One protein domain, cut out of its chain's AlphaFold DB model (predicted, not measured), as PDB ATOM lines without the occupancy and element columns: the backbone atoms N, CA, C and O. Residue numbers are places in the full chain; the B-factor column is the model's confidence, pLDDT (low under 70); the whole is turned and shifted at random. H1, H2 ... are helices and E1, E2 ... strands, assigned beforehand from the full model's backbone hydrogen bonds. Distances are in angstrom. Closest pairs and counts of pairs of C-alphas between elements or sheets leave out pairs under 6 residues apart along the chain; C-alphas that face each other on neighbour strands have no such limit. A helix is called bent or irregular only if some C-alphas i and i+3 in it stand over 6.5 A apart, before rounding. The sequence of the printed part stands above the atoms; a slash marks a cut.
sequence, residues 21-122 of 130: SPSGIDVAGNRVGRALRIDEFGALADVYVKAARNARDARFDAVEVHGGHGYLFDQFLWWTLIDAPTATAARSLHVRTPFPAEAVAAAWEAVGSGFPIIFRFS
ATOM      1  N   SER A  21     204.630 153.285 132.184       93.19
ATOM      2  CA  SER A  21     205.624 153.598 131.150       93.19
ATOM      3  C   SER A  21     206.863 152.714 131.345       93.19
ATOM      4  O   SER A  21     206.926 151.992 132.340       93.19
ATOM      5  N   PRO A  22     207.869 152.726 130.451       94.94
ATOM      6  CA  PRO A  22     209.074 151.911 130.637       94.94
ATOM      7  C   PRO A  22     209.834 152.219 131.940       94.94
ATOM      8  O   PRO A  22     210.466 151.334 132.501       94.94
ATOM      9  N   SER A  23     209.744 153.454 132.446       94.38
ATOM     10  CA  SER A  23     210.489 153.941 133.626       94.38
ATOM     11  C   SER A  23     209.626 154.698 134.654       94.38
ATOM     12  O   SER A  23     210.110 155.168 135.687       94.38
ATOM     13  N   GLY A  24     208.320 154.827 134.414       92.12
ATOM     14  CA  GLY A  24     207.375 155.600 135.234       92.12
ATOM     15  C   GLY A  24     207.424 157.123 135.034       92.12
ATOM     16  O   GLY A  24     206.759 157.856 135.772       92.12
ATOM     17  N   ILE A  25     208.192 157.603 134.054       89.00
ATOM     18  CA  ILE A  25     208.213 159.008 133.620       89.00
ATOM     19  C   ILE A  25     207.633 159.178 132.209       89.00
ATOM     20  O   ILE A  25     207.524 158.199 131.462       89.00
ATOM     21  N   ASP A  26     207.229 160.404 131.873       86.19
ATOM     22  CA  ASP A  26     206.817 160.819 130.527       86.19
ATOM     23  C   ASP A  26     207.987 161.385 129.701       86.19
ATOM     24  O   ASP A  26     209.118 161.501 130.171       86.19
ATOM     25  N   VAL A  27     207.698 161.776 128.455       82.38
ATOM     26  CA  VAL A  27     208.668 162.389 127.527       82.38
ATOM     27  C   VAL A  27     209.269 163.710 128.026       82.38
ATOM     28  O   VAL A  27     210.313 164.107 127.521       82.38
ATOM     29  N   ALA A  28     208.632 164.385 128.988       83.38
ATOM     30  CA  ALA A  28     209.106 165.626 129.599       83.38
ATOM     31  C   ALA A  28     209.881 165.382 130.911       83.38
ATOM     32  O   ALA A  28     210.359 166.335 131.524       83.38
ATOM     33  N   GLY A  29     210.034 164.122 131.332       84.31
ATOM     34  CA  GLY A  29     210.725 163.740 132.562       84.31
ATOM     35  C   GLY A  29     209.858 163.810 133.821       84.31
ATOM     36  O   GLY A  29     210.365 163.574 134.918       84.31
ATOM     37  N   ASN A  30     208.559 164.095 133.702       86.31
ATOM     38  CA  ASN A  30     207.657 164.125 134.850       86.31
ATOM     39  C   ASN A  30     207.297 162.703 135.276       86.31
ATOM     40  O   ASN A  30     207.070 161.830 134.436       86.31
ATOM     41  N   ARG A  31     207.168 162.467 136.585       88.38
ATOM     42  CA  ARG A  31     206.581 161.223 137.095       88.38
ATOM     43  C   ARG A  31     205.098 161.189 136.735       88.38
ATOM     44  O   ARG A  31     204.333 162.019 137.212       88.38
ATOM     45  N   VAL A  32     204.706 160.201 135.937       84.44
ATOM     46  CA  VAL A  32     203.312 160.014 135.494       84.44
ATOM     47  C   VAL A  32     202.695 158.711 135.987       84.44
ATOM     48  O   VAL A  32     201.491 158.521 135.867       84.44
ATOM     49  N   GLY A  33     203.494 157.819 136.573       88.38
ATOM     50  CA  GLY A  33     203.027 156.552 137.122       88.38
ATOM     51  C   GLY A  33     204.196 155.668 137.529       88.38
ATOM     52  O   GLY A  33     205.203 156.171 138.042       88.38
ATOM     53  N   ARG A  34     204.102 154.365 137.260       92.62
ATOM     54  CA  ARG A  34     205.163 153.395 137.568       92.62
ATOM     55  C   ARG A  34     205.805 152.790 136.326       92.62
ATOM     56  O   ARG A  34     205.255 152.834 135.226       92.62
ATOM     57  N   ALA A  35     206.972 152.189 136.535       94.31
ATOM     58  CA  ALA A  35     207.610 151.362 135.525       94.31
ATOM     59  C   ALA A  35     206.774 150.094 135.267       94.31
ATOM     60  O   ALA A  35     206.259 149.467 136.204       94.31
ATOM     61  N   LEU A  36     206.628 149.733 133.994       93.94
ATOM     62  CA  LEU A  36     206.054 148.465 133.568       93.94
ATOM     63  C   LEU A  36     207.028 147.337 133.917       93.94
ATOM     64  O   LEU A  36     208.202 147.396 133.547       93.94
ATOM     65  N   ARG A  37     206.555 146.311 134.622       94.12
ATOM     66  CA  ARG A  37     207.395 145.171 134.990       94.12
ATOM     67  C   ARG A  37     207.420 144.135 133.868       94.12
ATOM     68  O   ARG A  37     206.446 143.973 133.137       94.12
ATOM     69  N   ILE A  38     208.518 143.387 133.770       93.62
ATOM     70  CA  ILE A  38     208.711 142.361 132.732       93.62
ATOM     71  C   ILE A  38     207.638 141.261 132.812       93.62
ATOM     72  O   ILE A  38     207.156 140.798 131.783       93.62
ATOM     73  N   ASP A  39     207.209 140.877 134.017       96.00
ATOM     74  CA  ASP A  39     206.152 139.877 134.228       96.00
ATOM     75  C   ASP A  39     204.765 140.341 133.746       96.00
ATOM     76  O   ASP A  39     203.859 139.525 133.594       96.00
ATOM     77  N   GLU A  40     204.591 141.632 133.453       94.88
ATOM     78  CA  GLU A  40     203.344 142.200 132.932       94.88
ATOM     79  C   GLU A  40     203.304 142.256 131.402       94.88
ATOM     80  O   GLU A  40     202.237 142.490 130.830       94.88
ATOM     81  N   PHE A  41     204.435 142.038 130.724       95.19
ATOM     82  CA  PHE A  41     204.531 142.185 129.270       95.19
ATOM     83  C   PHE A  41     203.584 141.228 128.544       95.19
ATOM     84  O   PHE A  41     202.866 141.655 127.642       95.19
ATOM     85  N   GLY A  42     203.517 139.966 128.978       95.88
ATOM     86  CA  GLY A  42     202.620 138.968 128.385       95.88
ATOM     87  C   GLY A  42     201.147 139.356 128.523       95.88
ATOM     88  O   GLY A  42     200.429 139.428 127.529       95.88
ATOM     89  N   ALA A  43     200.721 139.715 129.739       95.44
ATOM     90  CA  ALA A  43     199.344 140.140 129.992       95.44
ATOM     91  C   ALA A  43     198.967 141.387 129.179       95.44
ATOM     92  O   ALA A  43     197.830 141.518 128.733       95.44
ATOM     93  N   LEU A  44     199.912 142.306 128.965       95.00
ATOM     94  CA  LEU A  44     199.673 143.486 128.150       95.00
ATOM     95  C   LEU A  44     199.643 143.163 126.648       95.00
ATOM     96  O   LEU A  44     198.778 143.680 125.944       95.00
ATOM     97  N   ALA A  45     200.514 142.276 126.160       97.12
ATOM     98  CA  ALA A  45     200.465 141.769 124.788       97.12
ATOM     99  C   ALA A  45     199.115 141.094 124.482       97.12
ATOM    100  O   ALA A  45     198.515 141.364 123.438       97.12
ATOM    101  N   ASP A  46     198.566 140.328 125.430       97.56
ATOM    102  CA  ASP A  46     197.238 139.709 125.314       97.56
ATOM    103  C   ASP A  46     196.113 140.737 125.118       97.56
ATOM    104  O   ASP A  46     195.099 140.461 124.466       97.56
ATOM    105  N   VAL A  47     196.282 141.960 125.630       96.31
ATOM    106  CA  VAL A  47     195.318 143.040 125.400       96.31
ATOM    107  C   VAL A  47     195.350 143.517 123.945       96.31
ATOM    108  O   VAL A  47     194.281 143.736 123.364       96.31
ATOM    109  N   TYR A  48     196.530 143.626 123.325       97.50
ATOM    110  CA  TYR A  48     196.659 143.940 121.894       97.50
ATOM    111  C   TYR A  48     196.106 142.806 121.024       97.50
ATOM    112  O   TYR A  48     195.359 143.071 120.081       97.50
ATOM    113  N   VAL A  49     196.377 141.550 121.393       98.56
ATOM    114  CA  VAL A  49     195.794 140.355 120.758       98.56
ATOM    115  C   VAL A  49     194.269 140.412 120.775       98.56
ATOM    116  O   VAL A  49     193.618 140.272 119.736       98.56
ATOM    117  N   LYS A  50     193.679 140.650 121.950       98.56
ATOM    118  CA  LYS A  50     192.227 140.753 122.104       98.56
ATOM    119  C   LYS A  50     191.658 141.907 121.281       98.56
ATOM    120  O   LYS A  50     190.619 141.741 120.648       98.56
ATOM    121  N   ALA A  51     192.325 143.060 121.266       97.94
ATOM    122  CA  ALA A  51     191.891 144.209 120.478       97.94
ATOM    123  C   ALA A  51     191.902 143.917 118.967       97.94
ATOM    124  O   ALA A  51     190.925 144.229 118.288       97.94
ATOM    125  N   ALA A  52     192.954 143.272 118.459       98.38
ATOM    126  CA  ALA A  52     193.065 142.896 117.052       98.38
ATOM    127  C   ALA A  52     191.995 141.865 116.648       98.38
ATOM    128  O   ALA A  52     191.323 142.044 115.633       98.38
ATOM    129  N   ARG A  53     191.759 140.838 117.480       98.50
ATOM    130  CA  ARG A  53     190.665 139.868 117.275       98.50
ATOM    131  C   ARG A  53     189.304 140.548 117.228       98.50
ATOM    132  O   ARG A  53     188.559 140.339 116.282       98.50
ATOM    133  N   ASN A  54     189.025 141.423 118.191       98.62
ATOM    134  CA  ASN A  54     187.766 142.160 118.223       98.62
ATOM    135  C   ASN A  54     187.565 143.011 116.960       98.62
ATOM    136  O   ASN A  54     186.455 143.068 116.443       98.62
ATOM    137  N   ALA A  55     188.615 143.669 116.457       98.31
ATOM    138  CA  ALA A  55     188.532 144.453 115.224       98.31
ATOM    139  C   ALA A  55     188.245 143.565 114.002       98.31
ATOM    140  O   ALA A  55     187.371 143.879 113.194       98.31
ATOM    141  N   ARG A  56     188.922 142.418 113.901       97.88
ATOM    142  CA  ARG A  56     188.656 141.423 112.858       97.88
ATOM    143  C   ARG A  56     187.220 140.899 112.915       97.88
ATOM    144  O   ARG A  56     186.536 140.881 111.892       97.88
ATOM    145  N   ASP A  57     186.750 140.513 114.096       98.06
ATOM    146  CA  ASP A  57     185.395 139.990 114.303       98.06
ATOM    147  C   ASP A  57     184.330 141.055 113.996       98.06
ATOM    148  O   ASP A  57     183.270 140.748 113.449       98.06
ATOM    149  N   ALA A  58     184.650 142.324 114.263       98.38
ATOM    150  CA  ALA A  58     183.841 143.485 113.909       98.38
ATOM    151  C   ALA A  58     183.933 143.898 112.426       98.38
ATOM    152  O   ALA A  58     183.326 144.898 112.049       98.38
ATOM    153  N   ARG A  59     184.630 143.126 111.576       97.81
ATOM    154  CA  ARG A  59     184.747 143.342 110.120       97.81
ATOM    155  C   ARG A  59     185.508 144.606 109.707       97.81
ATOM    156  O   ARG A  59     185.272 145.114 108.616       97.81
ATOM    157  N   PHE A  60     186.431 145.096 110.533       98.38
ATOM    158  CA  PHE A  60     187.438 146.038 110.035       98.38
ATOM    159  C   PHE A  60     188.344 145.345 109.008       98.38
ATOM    160  O   PHE A  60     188.522 144.130 109.063       98.38
ATOM    161  N   ASP A  61     188.938 146.109 108.095       98.06
ATOM    162  CA  ASP A  61     189.875 145.563 107.104       98.06
ATOM    163  C   ASP A  61     191.308 145.453 107.641       98.06
ATOM    164  O   ASP A  61     192.102 144.666 107.135       98.06
ATOM    165  N   ALA A  62     191.649 146.251 108.655       97.88
ATOM    166  CA  ALA A  62     192.972 146.313 109.265       97.88
ATOM    167  C   ALA A  62     192.902 146.947 110.662       97.88
ATOM    168  O   ALA A  62     191.888 147.537 111.049       97.88
ATOM    169  N   VAL A  63     194.013 146.886 111.398       98.38
ATOM    170  CA  VAL A  63     194.241 147.712 112.594       98.38
ATOM    171  C   VAL A  63     195.535 148.498 112.475       98.38
ATOM    172  O   VAL A  63     196.515 148.030 111.899       98.38
ATOM    173  N   GLU A  64     195.556 149.678 113.085       98.19
ATOM    174  CA  GLU A  64     196.784 150.417 113.346       98.19
ATOM    175  C   GLU A  64     197.155 150.284 114.827       98.19
ATOM    176  O   GLU A  64     196.375 150.620 115.720       98.19
ATOM    177  N   VAL A  65     198.360 149.789 115.094       97.00
ATOM    178  CA  VAL A  65     198.987 149.811 116.410       97.00
ATOM    179  C   VAL A  65     199.624 151.177 116.619       97.00
ATOM    180  O   VAL A  65     200.513 151.601 115.871       97.00
ATOM    181  N   HIS A  66     199.186 151.854 117.676       95.19
ATOM    182  CA  HIS A  66     199.679 153.176 118.015       95.19
ATOM    183  C   HIS A  66     201.024 153.104 118.762       95.19
ATOM    184  O   HIS A  66     201.075 152.932 119.978       95.19
ATOM    185  N   GLY A  67     202.126 153.243 118.025       93.75
ATOM    186  CA  GLY A  67     203.499 153.340 118.539       93.75
ATOM    187  C   GLY A  67     204.104 154.738 118.406       93.75
ATOM    188  O   GLY A  67     205.316 154.870 118.228       93.75
ATOM    189  N   GLY A  68     203.271 155.783 118.432       91.38
ATOM    190  CA  GLY A  68     203.686 157.179 118.274       91.38
ATOM    191  C   GLY A  68     203.207 158.084 119.408       91.38
ATOM    192  O   GLY A  68     202.599 157.621 120.367       91.38
ATOM    193  N   HIS A  69     203.458 159.388 119.269       88.38
ATOM    194  CA  HIS A  69     202.932 160.450 120.145       88.38
ATOM    195  C   HIS A  69     203.238 160.293 121.645       88.38
ATOM    196  O   HIS A  69     202.479 160.752 122.492       88.38
ATOM    197  N   GLY A  70     204.354 159.657 121.988       88.12
ATOM    198  CA  GLY A  70     204.762 159.481 123.374       88.12
ATOM    199  C   GLY A  70     203.939 158.462 124.157       88.12
ATOM    200  O   GLY A  70     204.167 158.394 125.355       88.12
ATOM    201  N   TYR A  71     203.058 157.672 123.523       89.94
ATOM    202  CA  TYR A  71     202.364 156.533 124.150       89.94
ATOM    203  C   TYR A  71     203.300 155.347 124.388       89.94
ATOM    204  O   TYR A  71     204.442 155.358 123.951       89.94
ATOM    205  N   LEU A  72     202.843 154.302 125.079       93.44
ATOM    206  CA  LEU A  72     203.693 153.267 125.681       93.44
ATOM    207  C   LEU A  72     204.707 152.655 124.711       93.44
ATOM    208  O   LEU A  72     205.897 152.639 125.010       93.44
ATOM    209  N   PHE A  73     204.263 152.177 123.547       95.50
ATOM    210  CA  PHE A  73     205.188 151.631 122.551       95.50
ATOM    211  C   PHE A  73     206.135 152.695 122.006       95.50
ATOM    212  O   PHE A  73     207.303 152.394 121.794       95.50
ATOM    213  N   ASP A  74     205.680 153.941 121.841       93.88
ATOM    214  CA  ASP A  74     206.584 155.037 121.495       93.88
ATOM    215  C   ASP A  74     207.619 155.247 122.605       93.88
ATOM    216  O   ASP A  74     208.800 155.331 122.307       93.88
ATOM    217  N   GLN A  75     207.225 155.236 123.881       93.94
ATOM    218  CA  GLN A  75     208.135 155.429 125.015       93.94
ATOM    219  C   GLN A  75     209.235 154.369 125.063       93.94
ATOM    220  O   GLN A  75     210.393 154.715 125.284       93.94
ATOM    221  N   PHE A  76     208.912 153.105 124.776       94.94
ATOM    222  CA  PHE A  76     209.922 152.049 124.623       94.94
ATOM    223  C   PHE A  76     210.931 152.364 123.509       94.94
ATOM    224  O   PHE A  76     212.099 151.996 123.594       94.94
ATOM    225  N   LEU A  77     210.528 153.096 122.472       94.12
ATOM    226  CA  LEU A  77     211.410 153.500 121.381       94.12
ATOM    227  C   LEU A  77     212.233 154.763 121.694       94.12
ATOM    228  O   LEU A  77     213.131 155.081 120.910       94.12
ATOM    229  N   TRP A  78     212.009 155.461 122.812       92.56
ATOM    230  CA  TRP A  78     212.799 156.626 123.230       92.56
ATOM    231  C   TRP A  78     213.850 156.211 124.258       92.56
ATOM    232  O   TRP A  78     213.533 155.906 125.401       92.56
ATOM    233  N   TRP A  79     215.129 156.245 123.876       93.38
ATOM    234  CA  TRP A  79     216.220 155.812 124.760       93.38
ATOM    235  C   TRP A  79     216.312 156.614 126.067       93.38
ATOM    236  O   TRP A  79     216.763 156.076 127.069       93.38
ATOM    237  N   THR A  80     215.861 157.871 126.077       92.38
ATOM    238  CA  THR A  80     215.824 158.724 127.276       92.38
ATOM    239  C   THR A  80     214.812 158.257 128.322       92.38
ATOM    240  O   THR A  80     214.886 158.698 129.463       92.38
ATOM    241  N   LEU A  81     213.876 157.379 127.952       93.00
ATOM    242  CA  LEU A  81     212.846 156.836 128.838       93.00
ATOM    243  C   LEU A  81     213.147 155.406 129.294       93.00
ATOM    244  O   LEU A  81     212.338 154.819 130.010       93.00
ATOM    245  N   ILE A  82     214.287 154.843 128.891       94.38
ATOM    246  CA  ILE A  82     214.699 153.491 129.265       94.38
ATOM    247  C   ILE A  82     215.582 153.555 130.503       94.38
ATOM    248  O   ILE A  82     216.660 154.148 130.470       94.38
ATOM    249  N   ASP A  83     215.145 152.884 131.565       92.00
ATOM    250  CA  ASP A  83     215.983 152.642 132.734       92.00
ATOM    251  C   ASP A  83     216.988 151.525 132.409       92.00
ATOM    252  O   ASP A  83     216.644 150.343 132.354       92.00
ATOM    253  N   ALA A  84     218.224 151.909 132.090       91.69
ATOM    254  CA  ALA A  84     219.306 150.983 131.780       91.69
ATOM    255  C   ALA A  84     220.616 151.418 132.455       91.69
ATOM    256  O   ALA A  84     220.857 152.617 132.603       91.69
ATOM    257  N   PRO A  85     221.533 150.477 132.771       92.62
ATOM    258  CA  PRO A  85     222.764 150.785 133.507       92.62
ATOM    259  C   PRO A  85     223.690 151.796 132.819       92.62
ATOM    260  O   PRO A  85     224.534 152.410 133.463       92.62
ATOM    261  N   THR A  86     223.582 151.939 131.494       95.00
ATOM    262  CA  THR A  86     224.368 152.901 130.716       95.00
ATOM    263  C   THR A  86     223.533 153.516 129.602       95.00
ATOM    264  O   THR A  86     222.635 152.883 129.043       95.00
ATOM    265  N   ALA A  87     223.904 154.727 129.185       92.44
ATOM    266  CA  ALA A  87     223.279 155.386 128.041       92.44
ATOM    267  C   ALA A  87     223.501 154.621 126.718       92.44
ATOM    268  O   ALA A  87     222.700 154.738 125.792       92.44
ATOM    269  N   THR A  88     224.574 153.828 126.607       95.44
ATOM    270  CA  THR A  88     224.804 152.929 125.463       95.44
ATOM    271  C   THR A  88     223.793 151.786 125.455       95.44
ATOM    272  O   THR A  88     223.206 151.501 124.412       95.44
ATOM    273  N   ALA A  89     223.533 151.177 126.617       94.56
ATOM    274  CA  ALA A  89     222.514 150.142 126.753       94.56
ATOM    275  C   ALA A  89     221.116 150.694 126.426       94.56
ATOM    276  O   ALA A  89     220.425 150.117 125.592       94.56
ATOM    277  N   ALA A  90     220.747 151.856 126.976       93.62
ATOM    278  CA  ALA A  90     219.464 152.508 126.701       93.62
ATOM    279  C   ALA A  90     219.240 152.806 125.202       93.62
ATOM    280  O   ALA A  90     218.126 152.696 124.687       93.62
ATOM    281  N   ARG A  91     220.301 153.175 124.468       94.19
ATOM    282  CA  ARG A  91     220.231 153.462 123.021       94.19
ATOM    283  C   ARG A  91     220.095 152.213 122.154       94.19
ATOM    284  O   ARG A  91     219.597 152.325 121.028       94.19
ATOM    285  N   SER A  92     220.485 151.046 122.661       96.00
ATOM    286  CA  SER A  92     220.414 149.785 121.925       96.00
ATOM    287  C   SER A  92     218.986 149.482 121.473       96.00
ATOM    288  O   SER A  92     218.048 149.491 122.269       96.00
ATOM    289  N   LEU A  93     218.814 149.180 120.182       94.75
ATOM    290  CA  LEU A  93     217.524 148.721 119.661       94.75
ATOM    291  C   LEU A  93     217.108 147.403 120.319       94.75
ATOM    292  O   LEU A  93     215.947 147.257 120.672       94.75
ATOM    293  N   HIS A  94     218.062 146.509 120.598       95.56
ATOM    294  CA  HIS A  94     217.799 145.236 121.274       95.56
ATOM    295  C   HIS A  94     217.220 145.392 122.685       95.56
ATOM    296  O   HIS A  94     216.611 144.457 123.183       95.56
ATOM    297  N   VAL A  95     217.391 146.553 123.326       95.06
ATOM    298  CA  VAL A  95     216.765 146.858 124.624       95.06
ATOM    299  C   VAL A  95     215.372 147.469 124.442       95.06
ATOM    300  O   VAL A  95     214.490 147.272 125.269       95.06
ATOM    301  N   ARG A  96     215.156 148.199 123.344       95.25
ATOM    302  CA  ARG A  96     213.970 149.041 123.126       95.25
ATOM    303  C   ARG A  96     212.841 148.375 122.354       95.25
ATOM    304  O   ARG A  96     211.676 148.685 122.572       95.25
ATOM    305  N   THR A  97     213.173 147.503 121.411       96.44
ATOM    306  CA  THR A  97     212.201 146.929 120.477       96.44
ATOM    307  C   THR A  97     211.539 145.616 120.898       96.44
ATOM    308  O   THR A  97     210.463 145.379 120.354       96.44
ATOM    309  N   PRO A  98     212.088 144.761 121.797       96.69
ATOM    310  CA  PRO A  98     211.502 143.444 122.056       96.69
ATOM    311  C   PRO A  98     210.026 143.497 122.441       96.69
ATOM    312  O   PRO A  98     209.206 142.918 121.743       96.69
ATOM    313  N   PHE A  99     209.664 144.278 123.461       96.81
ATOM    314  CA  PHE A  99     208.282 144.306 123.938       96.81
ATOM    315  C   PHE A  99     207.270 144.828 122.892       96.81
ATOM    316  O   PHE A  99     206.298 144.120 122.618       96.81
ATOM    317  N   PRO A 100     207.474 145.996 122.239       97.25
ATOM    318  CA  PRO A 100     206.589 146.417 121.151       97.25
ATOM    319  C   PRO A 100     206.501 145.392 120.009       97.25
ATOM    320  O   PRO A 100     205.414 145.154 119.487       97.25
ATOM    321  N   ALA A 101     207.624 144.773 119.627       97.50
ATOM    322  CA  ALA A 101     207.657 143.788 118.548       97.50
ATOM    323  C   ALA A 101     206.911 142.497 118.917       97.50
ATOM    324  O   ALA A 101     206.133 142.001 118.108       97.50
ATOM    325  N   GLU A 102     207.099 141.985 120.133       97.81
ATOM    326  CA  GLU A 102     206.417 140.795 120.652       97.81
ATOM    327  C   GLU A 102     204.902 140.995 120.703       97.81
ATOM    328  O   GLU A 102     204.151 140.135 120.247       97.81
ATOM    329  N   ALA A 103     204.438 142.151 121.183       98.06
ATOM    330  CA  ALA A 103     203.011 142.446 121.239       98.06
ATOM    331  C   ALA A 103     202.375 142.562 119.841       98.06
ATOM    332  O   ALA A 103     201.275 142.050 119.617       98.06
ATOM    333  N   VAL A 104     203.064 143.196 118.883       98.00
ATOM    334  CA  VAL A 104     202.608 143.279 117.482       98.00
ATOM    335  C   VAL A 104     202.605 141.900 116.824       98.00
ATOM    336  O   VAL A 104     201.629 141.554 116.158       98.00
ATOM    337  N   ALA A 105     203.653 141.100 117.031       97.88
ATOM    338  CA  ALA A 105     203.748 139.747 116.491       97.88
ATOM    339  C   ALA A 105     202.631 138.851 117.038       97.88
ATOM    340  O   ALA A 105     201.926 138.214 116.262       97.88
ATOM    341  N   ALA A 106     202.396 138.871 118.352       98.25
ATOM    342  CA  ALA A 106     201.309 138.119 118.974       98.25
ATOM    343  C   ALA A 106     199.938 138.528 118.410       98.25
ATOM    344  O   ALA A 106     199.105 137.670 118.103       98.25
ATOM    345  N   ALA A 107     199.702 139.832 118.233       98.31
ATOM    346  CA  ALA A 107     198.469 140.327 117.634       98.31
ATOM    347  C   ALA A 107     198.303 139.856 116.181       98.31
ATOM    348  O   ALA A 107     197.205 139.447 115.811       98.31
ATOM    349  N   TRP A 108     199.378 139.868 115.386       98.00
ATOM    350  CA  TRP A 108     199.375 139.421 113.990       98.00
ATOM    351  C   TRP A 108     199.095 137.921 113.860       98.00
ATOM    352  O   TRP A 108     198.200 137.531 113.110       98.00
ATOM    353  N   GLU A 109     199.759 137.088 114.664       98.00
ATOM    354  CA  GLU A 109     199.500 135.642 114.734       98.00
ATOM    355  C   GLU A 109     198.035 135.340 115.087       98.00
ATOM    356  O   GLU A 109     197.408 134.435 114.538       98.00
ATOM    357  N   ALA A 110     197.437 136.139 115.975       98.00
ATOM    358  CA  ALA A 110     196.065 135.939 116.424       98.00
ATOM    359  C   ALA A 110     194.987 136.266 115.375       98.00
ATOM    360  O   ALA A 110     193.873 135.737 115.476       98.00
ATOM    361  N   VAL A 111     195.282 137.143 114.411       98.00
ATOM    362  CA  VAL A 111     194.347 137.553 113.344       98.00
ATOM    363  C   VAL A 111     194.656 136.908 111.992       98.00
ATOM    364  O   VAL A 111     193.751 136.791 111.163       98.00
ATOM    365  N   GLY A 112     195.883 136.415 111.810       96.00
ATOM    366  CA  GLY A 112     196.364 135.756 110.601       96.00
ATOM    367  C   GLY A 112     196.849 136.732 109.525       96.00
ATOM    368  O   GLY A 112     196.501 137.911 109.505       96.00
ATOM    369  N   SER A 113     197.628 136.215 108.570       93.12
ATOM    370  CA  SER A 113     198.300 137.008 107.525       93.12
ATOM    371  C   SER A 113     197.364 137.757 106.565       93.12
ATOM    372  O   SER A 113     197.805 138.680 105.886       93.12
ATOM    373  N   GLY A 114     196.078 137.394 106.519       96.06
ATOM    374  CA  GLY A 114     195.053 138.082 105.727       96.06
ATOM    375  C   GLY A 114     194.494 139.358 106.367       96.06
ATOM    376  O   GLY A 114     193.642 139.995 105.758       96.06
ATOM    377  N   PHE A 115     194.933 139.719 107.575       97.81
ATOM    378  CA  PHE A 115     194.475 140.905 108.295       97.81
ATOM    379  C   PHE A 115     195.669 141.827 108.601       97.81
ATOM    380  O   PHE A 115     196.455 141.537 109.509       97.81
ATOM    381  N   PRO A 116     195.858 142.917 107.836       97.81
ATOM    382  CA  PRO A 116     196.987 143.818 108.017       97.81
ATOM    383  C   PRO A 116     197.028 144.471 109.402       97.81
ATOM    384  O   PRO A 116     196.019 144.953 109.925       97.81
ATOM    385  N   ILE A 117     198.238 144.550 109.955       98.06
ATOM    386  CA  ILE A 117     198.555 145.368 111.125       98.06
ATOM    387  C   ILE A 117     199.545 146.448 110.692       98.06
ATOM    388  O   ILE A 117     200.651 146.151 110.247       98.06
ATOM    389  N   ILE A 118     199.140 147.707 110.824       98.06
ATOM    390  CA  ILE A 118     199.971 148.881 110.549       98.06
ATOM    391  C   ILE A 118     200.626 149.305 111.862       98.06
ATOM    392  O   ILE A 118     199.945 149.434 112.873       98.06
ATOM    393  N   PHE A 119     201.938 149.549 111.870       96.94
ATOM    394  CA  PHE A 119     202.621 150.107 113.037       96.94
ATOM    395  C   PHE A 119     202.957 151.575 112.795       96.94
ATOM    396  O   PHE A 119     203.848 151.905 112.009       96.94
ATOM    397  N   ARG A 120     202.250 152.471 113.483       96.06
ATOM    398  CA  ARG A 120     202.502 153.909 113.393       96.06
ATOM    399  C   ARG A 120     203.553 154.310 114.414       96.06
ATOM    400  O   ARG A 120     203.318 154.142 115.604       96.06
ATOM    401  N   PHE A 121     204.664 154.903 113.977       93.88
ATOM    402  CA  PHE A 121     205.745 155.324 114.871       93.88
ATOM    403  C   PHE A 121     206.166 156.781 114.672       93.88
ATOM    404  O   PHE A 121     206.100 157.325 113.571       93.88
ATOM    405  N   SER A 122     206.644 157.411 115.748       91.00
ATOM    406  CA  SER A 122     207.269 158.737 115.679       91.00
ATOM    407  C   SER A 122     208.680 158.600 115.086       91.00
ATOM    408  O   SER A 122     209.565 158.061 115.754       91.00
TER     409      SER A 122
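Overview. This is residues 21 to 122 of the 130 residues of the protein "NADH:flavin oxidoreductase/NADH oxidase family protein" of Rhodococcus sp. OK551 (UniProt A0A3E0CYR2). Two long helices, H1 and H5, lie side by side and run the same way, and a small ribbon of two parallel strands, E1 and E2, runs along one side of the pair. The short helix H2 sits near the middle of the domain, beyond the last residue of E1, and from there H4 and then H3 lead out toward one end of the longest axis. The printed part has 102 residues with five named helices and two named strands, in the order H1, E1, H2, H3, H4, H5, E2; the class is mostly helix. The whole is compact, with a radius of gyration of the C-alphas of 14.4 A, and elongated in outline, with spans of 44 by 26 by 25 A.

Arrangement. Residues 21 to 37 hold no named element and lead to H1, residues 38 to 57. H1 touches H5, residues 98 to 111, at a shallow tilt of 32 degrees, the same way; their closest C-alphas, those of Val 49 and Ala 107, are 4.1 A apart. E1, residues 63 to 67, and E2, residues 117 to 121, are parallel neighbours at 24 degrees, with N 65 and O 118 at 2.8 A and N 118 and O 63 at 2.9 A, within hydrogen-bond range. E1, H2, H3, H4, H5 and E2 form a strand-helix-strand unit, two parallel neighbour strands with helices between them along the chain; H2 is residues 72 to 77, H3 residues 87 to 91 and H4 residues 93 to 96. The closest C-alphas of H5 and E2, those of Trp 108 and Ile 117, are 6.7 A apart. H2 and H5 only just touch, with 3 pairs of C-alphas within 8 A, through residues 99 to 100 of H5 alone; the closest are those of Phe 73 and Pro 100, 5.6 A. H2 and H4 also only just touch, with 3 such pairs, closest at Phe 76 and Arg 96, 5.3 A. H3 and H4 are close but not clearly touching, the C-alphas of Ala 89 and Val 95 being 7.0 A apart, while H3 is apart from H1 and H5. Every O i to N i+4 pair is within hydrogen-bond range in H2, H3 and H5; H1 has 14 of 16, and H4 is too short for such a pair.

Along the chain. H1 measures 29.8 A from C-alpha 38 at (208.711, 142.361, 132.732) to C-alpha 57; it is irregular, but only just, with C-alphas 39 and 42 6.9 A apart. E1 measures 12.4 A, H2 8.8 A, H3 6.2 A and H4 5.0 A. H5 measures 20.1 A from C-alpha 98 at (211.502, 143.444, 122.056), and E2 12.8 A to C-alpha 121 at (205.745, 155.324, 114.871).

Size, cuts and confidence. The C-alphas farthest apart, those of Arg 59 and Thr 86, are 45.7 A apart. The printed part has no cut and no long link between named elements. The mean pLDDT of the printed part is 94.7, and no printed residue is under 70.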